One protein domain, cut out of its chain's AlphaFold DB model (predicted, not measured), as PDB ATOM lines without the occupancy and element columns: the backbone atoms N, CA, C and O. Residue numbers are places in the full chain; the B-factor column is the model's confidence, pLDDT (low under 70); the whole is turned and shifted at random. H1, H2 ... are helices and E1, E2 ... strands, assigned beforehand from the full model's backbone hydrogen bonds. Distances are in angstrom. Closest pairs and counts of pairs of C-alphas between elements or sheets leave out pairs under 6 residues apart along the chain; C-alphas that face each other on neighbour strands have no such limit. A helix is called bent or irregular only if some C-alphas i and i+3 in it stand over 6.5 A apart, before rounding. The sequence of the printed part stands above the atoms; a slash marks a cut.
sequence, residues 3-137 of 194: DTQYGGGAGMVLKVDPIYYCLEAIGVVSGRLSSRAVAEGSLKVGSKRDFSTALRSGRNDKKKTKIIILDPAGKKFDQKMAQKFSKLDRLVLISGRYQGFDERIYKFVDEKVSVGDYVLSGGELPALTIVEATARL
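Overview. This is residues 3 to 137 of the 194 residues of the protein "M1G-methyltransferase" of Candidatus Magasanikbacteria bacterium RIFOXYD2_FULL_41_14 (UniProt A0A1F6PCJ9). A small sheet of three parallel strands, E3, E2 and E4, has helix H6 packed over one face and H4 against H6, while H1 and H5 lie side by side and H5 grazes the sheet. From H1 a loose arm with H2 and H3 reaches away, its residues 38 to 50 sticking out, and the first residues loop back on the short strand E1 at another corner. The printed part has 135 residues, with six named helices and four named strands in the order E1 H1 H2 H3 E2 H4 E3 H5 E4 H6, and its class is mixed, helices and strands. It is only just compact, close to loose, with a radius of gyration of the C-alphas of 16.6 A, and only just flat, spanning 45 by 42 by 23 A.

Arrangement. E1, residues 12 to 14, pairs with no named strand, but residues 3 to 4 pair antiparallel with its residues 12 to 13. E1 and H1, residues 16 to 25, meet only through their link. H2, residues 33 to 39, is close to H1 but not clearly touching, with Tyr 21 and Leu 33 the closest C-alphas at 7.9 A. H3, residues 48 to 57, is also close to H1 but not clearly touching, with the C-alphas of Ala 25 and Leu 55 closest at 6.4 A; H2 and H3 are apart. E2, residues 65 to 76, is the inner strand of the sheet and bends by 125 degrees at residue 72. Its parallel neighbour E3, residues 90 to 94, is an edge strand, with N 68 and O 92 within hydrogen-bond range at 2.8 A. The other edge strand, E4, residues 111 to 114, is parallel to E2, with N 113 and O 69 at 2.9 A and, past the bend, N 75 and O 112 at 2.9 A. E2, H4, residues 79 to 85, and E3 form a strand-helix-strand unit, two parallel neighbour strands with a helix between them along the chain, and its crossover is right-handed. E3, H5, residues 103 to 108, and E4 form a split unit, with E2 between the two strands in the sheet; its crossover is right-handed too. H4 and H5 each only graze the sheet. H5 touches H1, the same way at a shallow tilt of 17 degrees, with Val 16 and Ile 105 the closest C-alphas at 5.6 A. H6, residues 124 to 135, makes two layers with the sheet, a helix on one face of it; its height over the sheet is 9.0 A, and it lies over E2, slantwise to the strands, at 55 degrees to E2 on the local plane. With residues 130 to 134 alone H6 touches H4, about perpendicular at 84 degrees, with Ala 82 and Thr 134 the closest C-alphas at 4.7 A. Every O i to N i+4 pair is within hydrogen-bond range in H1, H4 and H6, against 4 of 6 in H3, 1 of 3 in H2 and 0 of 2 in H5; of the O i to N i+3 pairs, 2 of 4 in H2 and 3 of 3 in H5 are within range.

Along the chain. E1 begins at C-alpha 12, (-4.403, -15.840, -0.173). From first to last C-alpha H1 measures 14.2 A, H3 15.1 A, E3 13.2 A and H6 16.0 A. H2 is only just irregular: C-alphas 34 and 37 are 6.6 A apart. The bent strand E2 begins at C-alpha 65, (-21.836, -31.456, -18.081), and measures 19.7 A. H6 ends at C-alpha 135, (-29.941, -18.744, -20.199).

Size, cuts and confidence. The two C-alphas farthest apart, those of Ala 39 and Gln 79, are 46.0 A from each other. The printed part has no cut and no long link. The mean pLDDT of the printed part is 83.4, and residues 31 to 62 are under 70.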
ATOM      1  N   ASP A   3      -5.720 -20.350   1.840       97.12
ATOM      2  CA  ASP A   3      -4.488 -20.436   2.622       97.12
ATOM      3  C   ASP A   3      -3.400 -19.539   2.015       97.12
ATOM      4  O   ASP A   3      -3.543 -19.023   0.902       97.12
ATOM      5  N   THR A   4      -2.299 -19.371   2.741       96.50
ATOM      6  CA  THR A   4      -1.101 -18.708   2.207       96.50
ATOM      7  C   THR A   4      -0.474 -19.515   1.068       96.50
ATOM      8  O   THR A   4      -0.514 -20.746   1.057       96.50
ATOM      9  N   GLN A   5       0.110 -18.821   0.089       95.69
ATOM     10  CA  GLN A   5       0.758 -19.476  -1.046       95.69
ATOM     11  C   GLN A   5       2.148 -20.022  -0.688       95.69
ATOM     12  O   GLN A   5       2.943 -19.367  -0.007       95.69
ATOM     13  N   TYR A   6       2.471 -21.217  -1.191       94.88
ATOM     14  CA  TYR A   6       3.842 -21.731  -1.153       94.88
ATOM     15  C   TYR A   6       4.773 -20.835  -1.979       94.88
ATOM     16  O   TYR A   6       4.386 -20.335  -3.029       94.88
ATOM     17  N   GLY A   7       6.010 -20.649  -1.512       95.44
ATOM     18  CA  GLY A   7       6.973 -19.722  -2.126       95.44
ATOM     19  C   GLY A   7       6.880 -18.281  -1.611       95.44
ATOM     20  O   GLY A   7       7.745 -17.472  -1.932       95.44
ATOM     21  N   GLY A   8       5.898 -17.978  -0.752       91.56
ATOM     22  CA  GLY A   8       5.690 -16.640  -0.202       91.56
ATOM     23  C   GLY A   8       5.022 -15.682  -1.193       91.56
ATOM     24  O   GLY A   8       4.673 -16.053  -2.307       91.56
ATOM     25  N   GLY A   9       4.814 -14.438  -0.763       90.31
ATOM     26  CA  GLY A   9       4.051 -13.430  -1.502       90.31
ATOM     27  C   GLY A   9       2.879 -12.896  -0.683       90.31
ATOM     28  O   GLY A   9       2.491 -13.475   0.331       90.31
ATOM     29  N   ALA A  10       2.325 -11.758  -1.101       89.88
ATOM     30  CA  ALA A  10       1.119 -11.219  -0.476       89.88
ATOM     31  C   ALA A  10      -0.107 -12.074  -0.843       89.88
ATOM     32  O   ALA A  10      -0.076 -12.779  -1.844       89.88
ATOM     33  N   GLY A  11      -1.198 -11.966  -0.083       92.00
ATOM     34  CA  GLY A  11      -2.504 -12.530  -0.445       92.00
ATOM     35  C   GLY A  11      -2.717 -14.013  -0.118       92.00
ATOM     36  O   GLY A  11      -1.861 -14.684   0.450       92.00
ATOM     37  N   MET A  12      -3.912 -14.491  -0.467       96.62
ATOM     38  CA  MET A  12      -4.403 -15.840  -0.173       96.62
ATOM     39  C   MET A  12      -4.761 -16.570  -1.472       96.62
ATOM     40  O   MET A  12      -5.145 -15.937  -2.459       96.62
ATOM     41  N   VAL A  13      -4.672 -17.897  -1.460       97.12
ATOM     42  CA  VAL A  13      -5.017 -18.784  -2.580       97.12
ATOM     43  C   VAL A  13      -6.103 -19.751  -2.129       97.12
ATOM     44  O   VAL A  13      -6.020 -20.324  -1.043       97.12
ATOM     45  N   LEU A  14      -7.131 -19.955  -2.953       97.56
ATOM     46  CA  LEU A  14      -8.173 -20.934  -2.661       97.56
ATOM     47  C   LEU A  14      -7.594 -22.354  -2.662       97.56
ATOM     48  O   LEU A  14      -6.998 -22.797  -3.646       97.56
ATOM     49  N   LYS A  15      -7.809 -23.080  -1.561       97.12
ATOM     50  CA  LYS A  15      -7.322 -24.452  -1.378       97.12
ATOM     51  C   LYS A  15      -8.018 -25.390  -2.362       97.12
ATOM     52  O   LYS A  15      -9.217 -25.267  -2.608       97.12
ATOM     53  N   VAL A  16      -7.280 -26.380  -2.862       96.31
ATOM     54  CA  VAL A  16      -7.822 -27.382  -3.791       96.31
ATOM     55  C   VAL A  16      -8.873 -28.287  -3.134       96.31
ATOM     56  O   VAL A  16      -9.909 -28.544  -3.746       96.31
ATOM     57  N   ASP A  17      -8.661 -28.720  -1.884       93.12
ATOM     58  CA  ASP A  17      -9.511 -29.742  -1.250       93.12
ATOM     59  C   ASP A  17     -10.981 -29.310  -1.122       93.12
ATOM     60  O   ASP A  17     -11.848 -30.053  -1.583       93.12
ATOM     61  N   PRO A  18     -11.316 -28.114  -0.585       95.19
ATOM     62  CA  PRO A  18     -12.714 -27.706  -0.462       95.19
ATOM     63  C   PRO A  18     -13.432 -27.591  -1.810       95.19
ATOM     64  O   PRO A  18     -14.611 -27.930  -1.908       95.19
ATOM     65  N   ILE A  19     -12.731 -27.143  -2.858       95.38
ATOM     66  CA  ILE A  19     -13.310 -27.021  -4.200       95.38
ATOM     67  C   ILE A  19     -13.543 -28.411  -4.792       95.38
ATOM     68  O   ILE A  19     -14.643 -28.696  -5.261       95.38
ATOM     69  N   TYR A  20     -12.548 -29.297  -4.724       93.88
ATOM     70  CA  TYR A  20     -12.671 -30.668  -5.215       93.88
ATOM     71  C   TYR A  20     -13.802 -31.428  -4.502       93.88
ATOM     72  O   TYR A  20     -14.607 -32.091  -5.154       93.88
ATOM     73  N   TYR A  21     -13.930 -31.274  -3.182       91.81
ATOM     74  CA  TYR A  21     -15.009 -31.893  -2.404       91.81
ATOM     75  C   TYR A  21     -16.383 -31.338  -2.772       91.81
ATOM     76  O   TYR A  21     -17.347 -32.094  -2.826       91.81
ATOM     77  N   CYS A  22     -16.479 -30.046  -3.089       93.50
ATOM     78  CA  CYS A  22     -17.708 -29.470  -3.627       93.50
ATOM     79  C   CYS A  22     -18.072 -30.104  -4.979       93.50
ATOM     80  O   CYS A  22     -19.199 -30.565  -5.151       93.50
ATOM     81  N   LEU A  23     -17.112 -30.206  -5.909       91.50
ATOM     82  CA  LEU A  23     -17.324 -30.835  -7.218       91.50
ATOM     83  C   LEU A  23     -17.763 -32.302  -7.096       91.50
ATOM     84  O   LEU A  23     -18.626 -32.769  -7.844       91.50
ATOM     85  N   GLU A  24     -17.190 -33.038  -6.148       88.25
ATOM     86  CA  GLU A  24     -17.553 -34.434  -5.920       88.25
ATOM     87  C   GLU A  24     -18.936 -34.558  -5.261       88.25
ATOM     88  O   GLU A  24     -19.754 -35.368  -5.699       88.25
ATOM     89  N   ALA A  25     -19.251 -33.700  -4.285       86.94
ATOM     90  CA  ALA A  25     -20.556 -33.668  -3.626       86.94
ATOM     91  C   ALA A  25     -21.699 -33.368  -4.606       86.94
ATOM     92  O   ALA A  25     -22.778 -33.951  -4.496       86.94
ATOM     93  N   ILE A  26     -21.459 -32.509  -5.600       88.38
ATOM     94  CA  ILE A  26     -22.435 -32.223  -6.659       88.38
ATOM     95  C   ILE A  26     -22.397 -33.255  -7.805       88.38
ATOM     96  O   ILE A  26     -23.142 -33.110  -8.779       88.38
ATOM     97  N   GLY A  27     -21.550 -34.283  -7.704       88.19
ATOM     98  CA  GLY A  27     -21.499 -35.434  -8.606       88.19
ATOM     99  C   GLY A  27     -20.894 -35.163  -9.983       88.19
ATOM    100  O   GLY A  27     -21.256 -35.859 -10.926       88.19
ATOM    101  N   VAL A  28     -20.027 -34.153 -10.133       88.12
ATOM    102  CA  VAL A  28     -19.411 -33.819 -11.439       88.12
ATOM    103  C   VAL A  28     -17.968 -34.292 -11.588       88.12
ATOM    104  O   VAL A  28     -17.448 -34.311 -12.698       88.12
ATOM    105  N   VAL A  29     -17.340 -34.740 -10.501       85.50
ATOM    106  CA  VAL A  29     -16.056 -35.450 -10.540       85.50
ATOM    107  C   VAL A  29     -16.173 -36.781  -9.812       85.50
ATOM    108  O   VAL A  29     -16.952 -36.934  -8.870       85.50
ATOM    109  N   SER A  30     -15.388 -37.762 -10.252       72.69
ATOM    110  CA  SER A  30     -15.261 -39.026  -9.534       72.69
ATOM    111  C   SER A  30     -14.296 -38.842  -8.365       72.69
ATOM    112  O   SER A  30     -13.160 -38.399  -8.537       72.69
ATOM    113  N   GLY A  31     -14.755 -39.174  -7.162       61.53
ATOM    114  CA  GLY A  31     -13.930 -39.133  -5.967       61.53
ATOM    115  C   GLY A  31     -14.134 -40.347  -5.071       61.53
ATOM    116  O   GLY A  31     -15.107 -41.104  -5.166       61.53
ATOM    117  N   ARG A  32     -13.132 -40.563  -4.216       50.53
ATOM    118  CA  ARG A  32     -13.098 -41.625  -3.202       50.53
ATOM    119  C   ARG A  32     -13.779 -41.206  -1.894       50.53
ATOM    120  O   ARG A  32     -13.798 -42.018  -0.966       50.53
ATOM    121  N   LEU A  33     -14.329 -39.993  -1.753       50.12
ATOM    122  CA  LEU A  33     -14.814 -39.521  -0.445       50.12
ATOM    123  C   LEU A  33     -16.034 -40.283   0.048       50.12
ATOM    124  O   LEU A  33     -16.223 -40.360   1.261       50.12
ATOM    125  N   SER A  34     -16.775 -40.954  -0.842       48.88
ATOM    126  CA  SER A  34     -17.802 -41.906  -0.399       48.88
ATOM    127  C   SER A  34     -17.261 -42.990   0.550       48.88
ATOM    128  O   SER A  34     -18.033 -43.539   1.327       48.88
ATOM    129  N   SER A  35     -15.947 -43.255   0.542       46.06
ATOM    130  CA  SER A  35     -15.299 -44.225   1.436       46.06
ATOM    131  C   SER A  35     -14.506 -43.602   2.593       46.06
ATOM    132  O   SER A  35     -14.568 -44.123   3.701       46.06
ATOM    133  N   ARG A  36     -13.789 -42.483   2.390       42.41
ATOM    134  CA  ARG A  36     -12.810 -41.987   3.383       42.41
ATOM    135  C   ARG A  36     -13.326 -40.874   4.307       42.41
ATOM    136  O   ARG A  36     -13.093 -40.937   5.505       42.41
ATOM    137  N   ALA A  37     -14.112 -39.925   3.795       46.59
ATOM    138  CA  ALA A  37     -14.737 -38.883   4.625       46.59
ATOM    139  C   ALA A  37     -15.830 -39.435   5.558       46.59
ATOM    140  O   ALA A  37     -16.050 -38.905   6.644       46.59
ATOM    141  N   VAL A  38     -16.484 -40.530   5.153       48.25
ATOM    142  CA  VAL A  38     -17.396 -41.297   6.015       48.25
ATOM    143  C   VAL A  38     -16.624 -42.035   7.117       48.25
ATOM    144  O   VAL A  38     -17.129 -42.152   8.231       48.25
ATOM    145  N   ALA A  39     -15.408 -42.510   6.823       44.72
ATOM    146  CA  ALA A  39     -14.579 -43.264   7.761       44.72
ATOM    147  C   ALA A  39     -13.867 -42.377   8.800       44.72
ATOM    148  O   ALA A  39     -13.699 -42.803   9.937       44.72
ATOM    149  N   GLU A  40     -13.473 -41.152   8.439       49.81
ATOM    150  CA  GLU A  40     -12.656 -40.279   9.301       49.81
ATOM    151  C   GLU A  40     -13.472 -39.321  10.197       49.81
ATOM    152  O   GLU A  40     -12.895 -38.595  10.997       49.81
ATOM    153  N   GLY A  41     -14.811 -39.309  10.123       44.84
ATOM    154  CA  GLY A  41     -15.674 -38.603  11.094       44.84
ATOM    155  C   GLY A  41     -15.589 -37.063  11.104       44.84
ATOM    156  O   GLY A  41     -16.310 -36.415  11.860       44.84
ATOM    157  N   SER A  42     -14.758 -36.466  10.249       46.25
ATOM    158  CA  SER A  42     -14.460 -35.024  10.213       46.25
ATOM    159  C   SER A  42     -15.574 -34.146   9.624       46.25
ATOM    160  O   SER A  42     -15.504 -32.922   9.704       46.25
ATOM    161  N   LEU A  43     -16.623 -34.743   9.050       41.78
ATOM    162  CA  LEU A  43     -17.815 -34.042   8.575       41.78
ATOM    163  C   LEU A  43     -18.972 -34.275   9.556       41.78
ATOM    164  O   LEU A  43     -19.601 -35.335   9.554       41.78
ATOM    165  N   LYS A  44     -19.300 -33.264  10.373       37.66
ATOM    166  CA  LYS A  44     -20.568 -33.220  11.122       37.66
ATOM    167  C   LYS A  44     -21.717 -32.940  10.147       37.66
ATOM    168  O   LYS A  44     -22.210 -31.822  10.050       37.66
ATOM    169  N   VAL A  45     -22.110 -33.959   9.389       41.72
ATOM    170  CA  VAL A  45     -23.286 -33.907   8.516       41.72
ATOM    171  C   VAL A  45     -24.528 -34.057   9.390       41.72
ATOM    172  O   VAL A  45     -24.724 -35.098  10.022       41.72
ATOM    173  N   GLY A  46     -25.363 -33.019   9.448       38.25
ATOM    174  CA  GLY A  46     -26.721 -33.155   9.967       38.25
ATOM    175  C   GLY A  46     -27.451 -34.235   9.168       38.25
ATOM    176  O   GLY A  46     -27.442 -34.183   7.947       38.25
ATOM    177  N   SER A  47     -28.032 -35.223   9.859       34.94
ATOM    178  CA  SER A  47     -28.837 -36.314   9.282       34.94
ATOM    179  C   SER A  47     -28.158 -37.113   8.145       34.94
ATOM    180  O   SER A  47     -28.123 -36.729   6.977       34.94
ATOM    181  N   LYS A  48     -27.712 -38.343   8.456       43.03
ATOM    182  CA  LYS A  48     -27.194 -39.344   7.488       43.03
ATOM    183  C   LYS A  48     -28.116 -39.609   6.271       43.03
ATOM    184  O   LYS A  48     -27.664 -40.207   5.290       43.03
ATOM    185  N   ARG A  49     -29.397 -39.221   6.326       37.78
ATOM    186  CA  ARG A  49     -30.402 -39.520   5.291       37.78
ATOM    187  C   ARG A  49     -30.435 -38.499   4.151       37.78
ATOM    188  O   ARG A  49     -30.745 -38.890   3.030       37.78
ATOM    189  N   ASP A  50     -30.027 -37.254   4.379       43.06
ATOM    190  CA  ASP A  50     -30.204 -36.202   3.365       43.06
ATOM    191  C   ASP A  50     -29.029 -36.153   2.373       43.06
ATOM    192  O   ASP A  50     -29.219 -36.025   1.164       43.06
ATOM    193  N   PHE A  51     -27.806 -36.409   2.851       43.41
ATOM    194  CA  PHE A  51     -26.602 -36.419   2.008       43.41
ATOM    195  C   PHE A  51     -26.475 -37.668   1.126       43.41
ATOM    196  O   PHE A  51     -26.096 -37.574  -0.039       43.41
ATOM    197  N   SER A  52     -26.802 -38.854   1.649       42.25
ATOM    198  CA  SER A  52     -26.669 -40.107   0.886       42.25
ATOM    199  C   SER A  52     -27.673 -40.207  -0.266       42.25
ATOM    200  O   SER A  52     -27.367 -40.811  -1.295       42.25
ATOM    201  N   THR A  53     -28.835 -39.567  -0.126       42.34
ATOM    202  CA  THR A  53     -29.875 -39.508  -1.160       42.34
ATOM    203  C   THR A  53     -29.502 -38.511  -2.265       42.34
ATOM    204  O   THR A  53     -29.634 -38.838  -3.445       42.34
ATOM    205  N   ALA A  54     -28.914 -37.358  -1.911       45.16
ATOM    206  CA  ALA A  54     -28.386 -36.380  -2.871       45.16
ATOM    207  C   ALA A  54     -27.145 -36.889  -3.640       45.16
ATOM    208  O   ALA A  54     -27.045 -36.699  -4.850       45.16
ATOM    209  N   LEU A  55     -26.233 -37.616  -2.977       45.44
ATOM    210  CA  LEU A  55     -25.060 -38.231  -3.627       45.44
ATOM    211  C   LEU A  55     -25.416 -39.386  -4.577       45.44
ATOM    212  O   LEU A  55     -24.641 -39.702  -5.484       45.44
ATOM    213  N   ARG A  56     -26.552 -40.061  -4.360       44.22
ATOM    214  CA  ARG A  56     -26.991 -41.195  -5.190       44.22
ATOM    215  C   ARG A  56     -27.795 -40.762  -6.415       44.22
ATOM    216  O   ARG A  56     -27.722 -41.455  -7.426       44.22
ATOM    217  N   SER A  57     -28.498 -39.628  -6.369       45.09
ATOM    218  CA  SER A  57     -29.304 -39.148  -7.504       45.09
ATOM    219  C   SER A  57     -28.472 -38.536  -8.641       45.09
ATOM    220  O   SER A  57     -28.926 -38.508  -9.780       45.09
ATOM    221  N   GLY A  58     -27.233 -38.101  -8.377       46.06
ATOM    222  CA  GLY A  58     -26.347 -37.515  -9.391       46.06
ATOM    223  C   GLY A  58     -25.611 -38.513 -10.297       46.06
ATOM    224  O   GLY A  58     -24.912 -38.086 -11.210       46.06
ATOM    225  N   ARG A  59     -25.718 -39.827 -10.050       47.38
ATOM    226  CA  ARG A  59     -24.795 -40.825 -10.629       47.38
ATOM    227  C   ARG A  59     -25.218 -41.484 -11.940       47.38
ATOM    228  O   ARG A  59     -24.423 -42.273 -12.440       47.38
ATOM    229  N   ASN A  60     -26.402 -41.215 -12.494       44.41
ATOM    230  CA  ASN A  60     -26.914 -42.088 -13.562       44.41
ATOM    231  C   ASN A  60     -27.477 -41.434 -14.825       44.41
ATOM    232  O   ASN A  60     -28.002 -42.151 -15.671       44.41
ATOM    233  N   ASP A  61     -27.300 -40.129 -15.021       52.56
ATOM    234  CA  ASP A  61     -27.626 -39.524 -16.310       52.56
ATOM    235  C   ASP A  61     -26.345 -39.158 -17.054       52.56
ATOM    236  O   ASP A  61     -25.471 -38.481 -16.510       52.56
ATOM    237  N   LYS A  62     -26.251 -39.561 -18.327       62.03
ATOM    238  CA  LYS A  62     -25.243 -39.100 -19.298       62.03
ATOM    239  C   LYS A  62     -25.443 -37.608 -19.629       62.03
ATOM    240  O   LYS A  62     -25.588 -37.247 -20.794       62.03
ATOM    241  N   LYS A  63     -25.510 -36.743 -18.613       78.38
ATOM    242  CA  LYS A  63     -25.693 -35.300 -18.772       78.38
ATOM    243  C   LYS A  63     -24.442 -34.714 -19.392       78.38
ATOM    244  O   LYS A  63     -23.342 -34.910 -18.871       78.38
ATOM    245  N   LYS A  64     -24.615 -33.950 -20.467       88.56
ATOM    246  CA  LYS A  64     -23.576 -33.100 -21.049       88.56
ATOM    247  C   LYS A  64     -23.242 -32.012 -20.035       88.56
ATOM    248  O   LYS A  64     -23.868 -30.954 -20.014       88.56
ATOM    249  N   THR A  65     -22.297 -32.328 -19.158       94.12
ATOM    250  CA  THR A  65     -21.836 -31.456 -18.081       94.12
ATOM    251  C   THR A  65     -20.540 -30.786 -18.498       94.12
ATOM    252  O   THR A  65     -19.688 -31.442 -19.093       94.12
ATOM    253  N   LYS A  66     -20.385 -29.502 -18.172       95.69
ATOM    254  CA  LYS A  66     -19.109 -28.803 -18.319       95.69
ATOM    255  C   LYS A  66     -18.755 -28.021 -17.060       95.69
ATOM    256  O   LYS A  66     -19.603 -27.302 -16.533       95.69
ATOM    257  N   ILE A  67     -17.523 -28.170 -16.589       97.44
ATOM    258  CA  ILE A  67     -16.961 -27.522 -15.406       97.44
ATOM    259  C   ILE A  67     -15.997 -26.429 -15.864       97.44
ATOM    260  O   ILE A  67     -14.983 -26.701 -16.504       97.44
ATOM    261  N   ILE A  68     -16.320 -25.184 -15.533       98.31
ATOM    262  CA  ILE A  68     -15.588 -23.993 -15.954       98.31
ATOM    263  C   ILE A  68     -15.021 -23.284 -14.728       98.31
ATOM    264  O   ILE A  68     -15.765 -22.981 -13.794       98.31
ATOM    265  N   ILE A  69     -13.730 -22.954 -14.756       98.38
ATOM    266  CA  ILE A  69     -13.147 -21.983 -13.821       98.38
ATOM    267  C   ILE A  69     -13.145 -20.597 -14.452       98.38
ATOM    268  O   ILE A  69     -12.766 -20.425 -15.610       98.38
ATOM    269  N   LEU A  70     -13.555 -19.609 -13.662       98.31
ATOM    270  CA  LEU A  70     -13.556 -18.207 -14.048       98.31
ATOM    271  C   LEU A  70     -12.220 -17.580 -13.659       98.31
ATOM    272  O   LEU A  70     -11.911 -17.445 -12.476       98.31
ATOM    273  N   ASP A  71     -11.434 -17.238 -14.674       96.69
ATOM    274  CA  ASP A  71     -10.051 -16.784 -14.554       96.69
ATOM    275  C   ASP A  71      -9.763 -15.789 -15.695       96.69
ATOM    276  O   ASP A  71     -10.028 -16.125 -16.856       96.69
ATOM    277  N   PRO A  72      -9.235 -14.579 -15.416       95.75
ATOM    278  CA  PRO A  72      -8.884 -13.605 -16.453       95.75
ATOM    279  C   PRO A  72      -7.873 -14.135 -17.484       95.75
ATOM    280  O   PRO A  72      -7.892 -13.679 -18.625       95.75
ATOM    281  N   ALA A  73      -7.042 -15.124 -17.132       93.94
ATOM    282  CA  ALA A  73      -6.122 -15.807 -18.047       93.94
ATOM    283  C   ALA A  73      -6.790 -16.935 -18.871       93.94
ATOM    284  O   ALA A  73      -6.114 -17.687 -19.580       93.94
ATOM    285  N   GLY A  74      -8.108 -17.104 -18.751       96.00
ATOM    286  CA  GLY A  74      -8.904 -18.061 -19.512       96.00
ATOM    287  C   GLY A  74      -9.230 -17.607 -20.937       96.00
ATOM    288  O   GLY A  74      -8.908 -16.500 -21.368       96.00
ATOM    289  N   LYS A  75      -9.923 -18.467 -21.691       97.88
ATOM    290  CA  LYS A  75     -10.437 -18.092 -23.015       97.88
ATOM    291  C   LYS A  75     -11.528 -17.037 -22.868       97.88
ATOM    292  O   LYS A  75     -12.387 -17.165 -22.000       97.88
ATOM    293  N   LYS A  76     -11.523 -16.030 -23.740       98.25
ATOM    294  CA  LYS A  76     -12.555 -14.989 -23.741       98.25
ATOM    295  C   LYS A  76     -13.925 -15.589 -24.039       98.25
ATOM    296  O   LYS A  76     -14.092 -16.303 -25.027       98.25
ATOM    297  N   PHE A  77     -14.885 -15.286 -23.177       98.31
ATOM    298  CA  PHE A  77     -16.286 -15.602 -23.368       98.31
ATOM    299  C   PHE A  77     -16.828 -14.803 -24.553       98.31
ATOM    300  O   PHE A  77     -16.624 -13.593 -24.647       98.31
ATOM    301  N   ASP A  78     -17.503 -15.494 -25.464       96.25
ATOM    302  CA  ASP A  78     -18.130 -14.907 -26.639       96.25
ATOM    303  C   ASP A  78     -19.515 -15.526 -26.883       96.25
ATOM    304  O   ASP A  78     -19.913 -16.515 -26.256       96.25
ATOM    305  N   GLN A  79     -20.254 -14.959 -27.837       94.81
ATOM    306  CA  GLN A  79     -21.605 -15.421 -28.155       94.81
ATOM    307  C   GLN A  79     -21.634 -16.877 -28.652       94.81
ATOM    308  O   GLN A  79     -22.590 -17.611 -28.397       94.81
ATOM    309  N   LYS A  80     -20.569 -17.351 -29.316       94.75
ATOM    310  CA  LYS A  80     -20.466 -18.750 -29.764       94.75
ATOM    311  C   LYS A  80     -20.315 -19.699 -28.580       94.75
ATOM    312  O   LYS A  80     -20.828 -20.817 -28.617       94.75
ATOM    313  N   MET A  81     -19.599 -19.283 -27.541       97.12
ATOM    314  CA  MET A  81     -19.468 -20.025 -26.296       97.12
ATOM    315  C   MET A  81     -20.813 -20.095 -25.567       97.12
ATOM    316  O   MET A  81     -21.217 -21.197 -25.202       97.12
ATOM    317  N   ALA A  82     -21.552 -18.983 -25.470       96.88
ATOM    318  CA  ALA A  82     -22.909 -18.958 -24.911       96.88
ATOM    319  C   ALA A  82     -23.853 -19.946 -25.629       96.88
ATOM    320  O   ALA A  82     -24.505 -20.770 -24.990       96.88
ATOM    321  N   GLN A  83     -23.845 -19.959 -26.969       94.75
ATOM    322  CA  GLN A  83     -24.626 -20.904 -27.788       94.75
ATOM    323  C   GLN A  83     -24.230 -22.374 -27.598       94.75
ATOM    324  O   GLN A  83     -25.041 -23.277 -27.810       94.75
ATOM    325  N   LYS A  84     -22.963 -22.651 -27.267       96.19
ATOM    326  CA  LYS A  84     -22.518 -24.010 -26.923       96.19
ATOM    327  C   LYS A  84     -22.984 -24.382 -25.522       96.19
ATOM    328  O   LYS A  84     -23.432 -25.506 -25.320       96.19
ATOM    329  N   PHE A  85     -22.879 -23.451 -24.577       97.19
ATOM    330  CA  PHE A  85     -23.268 -23.663 -23.189       97.19
ATOM    331  C   PHE A  85     -24.778 -23.851 -23.032       97.19
ATOM    332  O   PHE A  85     -25.184 -24.684 -22.229       97.19
ATOM    333  N   SER A  86     -25.607 -23.197 -23.851       95.94
ATOM    334  CA  SER A  86     -27.071 -23.333 -23.787       95.94
ATOM    335  C   SER A  86     -27.583 -24.714 -24.211       95.94
ATOM    336  O   SER A  86     -28.736 -25.054 -23.961       95.94
ATOM    337  N   LYS A  87     -26.722 -25.526 -24.838       95.44
ATOM    338  CA  LYS A  87     -27.003 -26.910 -25.256       95.44
ATOM    339  C   LYS A  87     -26.532 -27.953 -24.236       95.44
ATOM    340  O   LYS A  87     -26.634 -29.150 -24.510       95.44
ATOM    341  N   LEU A  88     -25.933 -27.517 -23.126       95.50
ATOM    342  CA  LEU A  88     -25.500 -28.395 -22.044       95.50
ATOM    343  C   LEU A  88     -26.675 -28.691 -21.116       95.50
ATOM    344  O   LEU A  88     -27.461 -27.805 -20.798       95.50
ATOM    345  N   ASP A  89     -26.731 -29.920 -20.611       94.06
ATOM    346  CA  ASP A  89     -27.692 -30.283 -19.565       94.06
ATOM    347  C   ASP A  89     -27.284 -29.674 -18.218       94.06
ATOM    348  O   ASP A  89     -28.107 -29.493 -17.320       94.06
ATOM    349  N   ARG A  90     -25.980 -29.407 -18.053       95.50
ATOM    350  CA  ARG A  90     -25.415 -28.868 -16.822       95.50
ATOM    351  C   ARG A  90     -24.158 -28.045 -17.085       95.50
ATOM    352  O   ARG A  90     -23.184 -28.530 -17.656       95.50
ATOM    353  N   LEU A  91     -24.146 -26.823 -16.574       96.62
ATOM    354  CA  LEU A  91     -22.975 -25.954 -16.549       96.62
ATOM    355  C   LEU A  91     -22.588 -25.698 -15.090       96.62
ATOM    356  O   LEU A  91     -23.419 -25.262 -14.297       96.62
ATOM    357  N   VAL A  92     -21.342 -25.998 -14.727       97.88
ATOM    358  CA  VAL A  92     -20.776 -25.712 -13.404       97.88
ATOM    359  C   VAL A  92     -19.764 -24.592 -13.562       97.88
ATOM    360  O   VAL A  92     -18.796 -24.736 -14.302       97.88
ATOM    361  N   LEU A  93     -19.988 -23.481 -12.864       98.38
ATOM    362  CA  LEU A  93     -19.103 -22.321 -12.868       98.38
ATOM    363  C   LEU A  93     -18.443 -22.201 -11.494       98.38
ATOM    364  O   LEU A  93     -19.133 -22.172 -10.476       98.38
ATOM    365  N   ILE A  94     -17.116 -22.135 -11.465       98.19
ATOM    366  CA  ILE A  94     -16.335 -21.983 -10.240       98.19
ATOM    367  C   ILE A  94     -15.810 -20.550 -10.185       98.19
ATOM    368  O   ILE A  94     -14.926 -20.159 -10.952       98.19
ATOM    369  N   SER A  95     -16.372 -19.764  -9.271       97.69
ATOM    370  CA  SER A  95     -15.972 -18.379  -9.035       97.69
ATOM    371  C   SER A  95     -14.723 -18.309  -8.159       97.69
ATOM    372  O   SER A  95     -14.685 -18.874  -7.066       97.69
ATOM    373  N   GLY A  96     -13.698 -17.604  -8.642       95.44
ATOM    374  CA  GLY A  96     -12.479 -17.338  -7.880       95.44
ATOM    375  C   GLY A  96     -12.632 -16.177  -6.902       95.44
ATOM    376  O   GLY A  96     -13.535 -15.354  -7.033       95.44
ATOM    377  N   ARG A  97     -11.717 -16.106  -5.935       96.25
ATOM    378  CA  ARG A  97     -11.513 -15.002  -4.985       96.25
ATOM    379  C   ARG A  97     -10.022 -14.896  -4.664       96.25
ATOM    380  O   ARG A  97      -9.251 -15.792  -5.010       96.25
ATOM    381  N   TYR A  98      -9.645 -13.838  -3.950       95.38
ATOM    382  CA  TYR A  98      -8.269 -13.606  -3.503       95.38
ATOM    383  C   TYR A  98      -7.299 -13.544  -4.697       95.38
ATOM    384  O   TYR A  98      -7.596 -12.839  -5.657       95.38
ATOM    385  N   GLN A  99      -6.162 -14.250  -4.660       94.75
ATOM    386  CA  GLN A  99      -5.239 -14.335  -5.800       94.75
ATOM    387  C   GLN A  99      -5.631 -15.386  -6.842       94.75
ATOM    388  O   GLN A  99      -5.012 -15.455  -7.900       94.75
ATOM    389  N   GLY A 100      -6.658 -16.187  -6.564       94.81
ATOM    390  CA  GLY A 100      -7.120 -17.247  -7.446       94.81
ATOM    391  C   GLY A 100      -7.056 -18.609  -6.775       94.81
ATOM    392  O   GLY A 100      -7.356 -18.759  -5.587       94.81
ATOM    393  N   PHE A 101      -6.709 -19.614  -7.566       97.06
ATOM    394  CA  PHE A 101      -6.844 -21.017  -7.207       97.06
ATOM    395  C   PHE A 101      -5.496 -21.705  -7.067       97.06
ATOM    396  O   PHE A 101      -4.538 -21.371  -7.758       97.06
ATOM    397  N   ASP A 102      -5.451 -22.731  -6.224       97.50
ATOM    398  CA  ASP A 102      -4.386 -23.722  -6.282       97.50
ATOM    399  C   ASP A 102      -4.348 -24.375  -7.674       97.50
ATOM    400  O   ASP A 102      -5.342 -24.954  -8.113       97.50
ATOM    401  N   GLU A 103      -3.196 -24.330  -8.346       96.88
ATOM    402  CA  GLU A 103      -3.011 -24.783  -9.734       96.88
ATOM    403  C   GLU A 103      -3.488 -26.228  -9.987       96.88
ATOM    404  O   GLU A 103      -3.877 -26.601 -11.096       96.88
ATOM    405  N   ARG A 104      -3.512 -27.082  -8.957       96.88
ATOM    406  CA  ARG A 104      -3.942 -28.480  -9.095       96.88
ATOM    407  C   ARG A 104      -5.426 -28.612  -9.422       96.88
ATOM    408  O   ARG A 104      -5.800 -29.630 -10.006       96.88
ATOM    409  N   ILE A 105      -6.261 -27.619  -9.091       95.88
ATOM    410  CA  ILE A 105      -7.699 -27.691  -9.377       95.88
ATOM    411  C   ILE A 105      -7.979 -27.764 -10.881       95.88
ATOM    412  O   ILE A 105      -8.944 -28.406 -11.292       95.88
ATOM    413  N   TYR A 106      -7.106 -27.186 -11.713       95.56
ATOM    414  CA  TYR A 106      -7.295 -27.134 -13.163       95.56
ATOM    415  C   TYR A 106      -7.280 -28.513 -13.833       95.56
ATOM    416  O   TYR A 106      -7.772 -28.657 -14.947       95.56
ATOM    417  N   LYS A 107      -6.777 -29.554 -13.152       95.12
ATOM    418  CA  LYS A 107      -6.841 -30.948 -13.627       95.12
ATOM    419  C   LYS A 107      -8.244 -31.561 -13.542       95.12
ATOM    420  O   LYS A 107      -8.466 -32.624 -14.112       95.12
ATOM    421  N   PHE A 108      -9.158 -30.929 -12.806       94.44
ATOM    422  CA  PHE A 108     -10.513 -31.422 -12.534       94.44
ATOM    423  C   PHE A 108     -11.603 -30.573 -13.196       94.44
ATOM    424  O   PHE A 108     -12.779 -30.719 -12.866       94.44
ATOM    425  N   VAL A 109     -11.219 -29.669 -14.097       94.81
ATOM    426  CA  VAL A 109     -12.136 -28.787 -14.823       94.81
ATOM    427  C   VAL A 109     -11.883 -28.898 -16.319       94.81
ATOM    428  O   VAL A 109     -10.793 -29.274 -16.744       94.81
ATOM    429  N   ASP A 110     -12.881 -28.555 -17.122       96.44
ATOM    430  CA  ASP A 110     -12.796 -28.695 -18.574       96.44
ATOM    431  C   ASP A 110     -12.131 -27.486 -19.235       96.44
ATOM    432  O   ASP A 110     -11.468 -27.616 -20.266       96.44
ATOM    433  N   GLU A 111     -12.348 -26.281 -18.695       95.88
ATOM    434  CA  GLU A 111     -11.898 -25.046 -19.337       95.88
ATOM    435  C   GLU A 111     -11.788 -23.868 -18.356       95.88
ATOM    436  O   GLU A 111     -12.536 -23.769 -17.381       95.88
ATOM    437  N   LYS A 112     -10.865 -22.944 -18.651       97.69
ATOM    438  CA  LYS A 112     -10.761 -21.630 -18.003       97.69
ATOM    439  C   LYS A 112     -11.404 -20.581 -18.896       97.69
ATOM    440  O   LYS A 112     -11.089 -20.535 -20.088       97.69
ATOM    441  N   VAL A 113     -12.257 -19.729 -18.337       98.50
ATOM    442  CA  VAL A 113     -12.983 -18.697 -19.087       98.50
ATOM    443  C   VAL A 113     -12.805 -17.328 -18.437       98.50
ATOM    444  O   VAL A 113     -12.969 -17.177 -17.229       98.50
ATOM    445  N   SER A 114     -12.514 -16.335 -19.273       98.25
ATOM    446  CA  SER A 114     -12.454 -14.916 -18.927       98.25
ATOM    447  C   SER A 114     -13.629 -14.178 -19.565       98.25
ATOM    448  O   SER A 114     -13.992 -14.464 -20.703       98.25
ATOM    449  N   VAL A 115     -14.206 -13.196 -18.874       97.94
ATOM    450  CA  VAL A 115     -15.258 -12.320 -19.431       97.94
ATOM    451  C   VAL A 115     -14.710 -11.003 -19.999       97.94
ATOM    452  O   VAL A 115     -15.482 -10.167 -20.466       97.94
ATOM    453  N   GLY A 116     -13.387 -10.811 -19.993       96.94
ATOM    454  CA  GLY A 116     -12.741  -9.672 -20.645       96.94
ATOM    455  C   GLY A 116     -11.323  -9.383 -20.156       96.94
ATOM    456  O   GLY A 116     -10.818 -10.026 -19.240       96.94
ATOM    457  N   ASP A 117     -10.681  -8.391 -20.779       96.62
ATOM    458  CA  ASP A 117      -9.305  -7.967 -20.471       96.62
ATOM    459  C   ASP A 117      -9.269  -6.987 -19.289       96.62
ATOM    460  O   ASP A 117      -8.844  -5.839 -19.407       96.62
ATOM    461  N   TYR A 118      -9.786  -7.427 -18.149       97.06
ATOM    462  CA  TYR A 118      -9.811  -6.663 -16.908       97.06
ATOM    463  C   TYR A 118      -9.864  -7.611 -15.708       97.06
ATOM    464  O   TYR A 118     -10.187  -8.792 -15.834       97.06
ATOM    465  N   VAL A 119      -9.537  -7.091 -14.526       96.69
ATOM    466  CA  VAL A 119      -9.498  -7.865 -13.281       96.69
ATOM    467  C   VAL A 119     -10.656  -7.448 -12.383       96.69
ATOM    468  O   VAL A 119     -10.922  -6.261 -12.208       96.69
ATOM    469  N   LEU A 120     -11.331  -8.436 -11.797       96.94
ATOM    470  CA  LEU A 120     -12.382  -8.248 -10.800       96.94
ATOM    471  C   LEU A 120     -11.962  -8.870  -9.469       96.94
ATOM    472  O   LEU A 120     -11.119  -9.762  -9.422       96.94
ATOM    473  N   SER A 121     -12.597  -8.441  -8.378       96.12
ATOM    474  CA  SER A 121     -12.323  -8.969  -7.032       96.12
ATOM    475  C   SER A 121     -12.830 -10.401  -6.803       96.12
ATOM    476  O   SER A 121     -12.555 -10.985  -5.753       96.12
ATOM    477  N   GLY A 122     -13.608 -10.949  -7.737       96.38
ATOM    478  CA  GLY A 122     -14.156 -12.296  -7.657       96.38
ATOM    479  C   GLY A 122     -14.855 -12.738  -8.939       96.38
ATOM    480  O   GLY A 122     -15.175 -11.927  -9.812       96.38
ATOM    481  N   GLY A 123     -15.070 -14.048  -9.053       97.81
ATOM    482  CA  GLY A 123     -15.686 -14.691 -10.212       97.81
ATOM    483  C   GLY A 123     -17.217 -14.680 -10.212       97.81
ATOM    484  O   GLY A 123     -17.813 -15.304 -11.080       97.81
ATOM    485  N   GLU A 124     -17.882 -14.031  -9.259       98.44
ATOM    486  CA  GLU A 124     -19.347 -14.034  -9.167       98.44
ATOM    487  C   GLU A 124     -20.007 -13.209 -10.279       98.44
ATOM    488  O   GLU A 124     -20.952 -13.680 -10.904       98.44
ATOM    489  N   LEU A 125     -19.486 -12.014 -10.583       98.31
ATOM    490  CA  LEU A 125     -19.991 -11.213 -11.705       98.31
ATOM    491  C   LEU A 125     -19.735 -11.904 -13.056       98.31
ATOM    492  O   LEU A 125     -20.687 -12.033 -13.821       98.31
ATOM    493  N   PRO A 126     -18.528 -12.444 -13.343       98.38
ATOM    494  CA  PRO A 126     -18.315 -13.277 -14.522       98.38
ATOM    495  C   PRO A 126     -19.282 -14.463 -14.620       98.38
ATOM    496  O   PRO A 126     -19.775 -14.756 -15.707       98.38
ATOM    497  N   ALA A 127     -19.589 -15.122 -13.495       98.50
ATOM    498  CA  ALA A 127     -20.545 -16.227 -13.475       98.50
ATOM    499  C   ALA A 127     -21.945 -15.757 -13.878       98.50
ATOM    500  O   ALA A 127     -22.562 -16.370 -14.744       98.50
ATOM    501  N   LEU A 128     -22.424 -14.655 -13.291       98.31
ATOM    502  CA  LEU A 128     -23.726 -14.073 -13.623       98.31
ATOM    503  C   LEU A 128     -23.803 -13.636 -15.089       98.31
ATOM    504  O   LEU A 128     -24.806 -13.918 -15.736       98.31
ATOM    505  N   THR A 129     -22.740 -13.038 -15.636       98.25
ATOM    506  CA  THR A 129     -22.665 -12.673 -17.060       98.25
ATOM    507  C   THR A 129     -22.816 -13.895 -17.965       98.25
ATOM    508  O   THR A 129     -23.590 -13.871 -18.919       98.25
ATOM    509  N   ILE A 130     -22.107 -14.987 -17.664       98.31
ATOM    510  CA  ILE A 130     -22.202 -16.223 -18.451       98.31
ATOM    511  C   ILE A 130     -23.589 -16.852 -18.309       98.31
ATOM    512  O   ILE A 130     -24.145 -17.318 -19.305       98.31
ATOM    513  N   VAL A 131     -24.154 -16.869 -17.097       97.88
ATOM    514  CA  VAL A 131     -25.504 -17.391 -16.840       97.88
ATOM    515  C   VAL A 131     -26.546 -16.606 -17.629       97.88
ATOM    516  O   VAL A 131     -27.351 -17.231 -18.306       97.88
ATOM    517  N   GLU A 132     -26.515 -15.273 -17.599       97.00
ATOM    518  CA  GLU A 132     -27.467 -14.416 -18.319       97.00
ATOM    519  C   GLU A 132     -27.401 -14.663 -19.835       97.00
ATOM    520  O   GLU A 132     -28.400 -15.058 -20.446       97.00
ATOM    521  N   ALA A 133     -26.199 -14.573 -20.413       96.00
ATOM    522  CA  ALA A 133     -25.986 -14.742 -21.848       96.00
ATOM    523  C   ALA A 133     -26.322 -16.159 -22.341       96.00
ATOM    524  O   ALA A 133     -26.744 -16.348 -23.481       96.00
ATOM    525  N   THR A 134     -26.142 -17.171 -21.489       96.38
ATOM    526  CA  THR A 134     -26.457 -18.566 -21.820       96.38
ATOM    527  C   THR A 134     -27.947 -18.864 -21.649       96.38
ATOM    528  O   THR A 134     -28.549 -19.484 -22.524       96.38
ATOM    529  N   ALA A 135     -28.556 -18.430 -20.541       94.69
ATOM    530  CA  ALA A 135     -29.941 -18.744 -20.199       94.69
ATOM    531  C   ALA A 135     -30.923 -18.160 -21.215       94.69
ATOM    532  O   ALA A 135     -31.866 -18.840 -21.606       94.69
ATOM    533  N   ARG A 136     -30.673 -16.945 -21.720       93.19
ATOM    534  CA  ARG A 136     -31.525 -16.324 -22.748       93.19
ATOM    535  C   ARG A 136     -31.590 -17.108 -24.066       93.19
ATOM    536  O   ARG A 136     -32.547 -16.959 -24.816       93.19
ATOM    537  N   LEU A 137     -30.598 -17.959 -24.339       92.56
ATOM    538  CA  LEU A 137     -30.553 -18.834 -25.516       92.56
ATOM    539  C   LEU A 137     -31.280 -20.171 -25.299       92.56
ATOM    540  O   LEU A 137     -31.370 -20.973 -26.230       92.56
TER     541      LEU A 137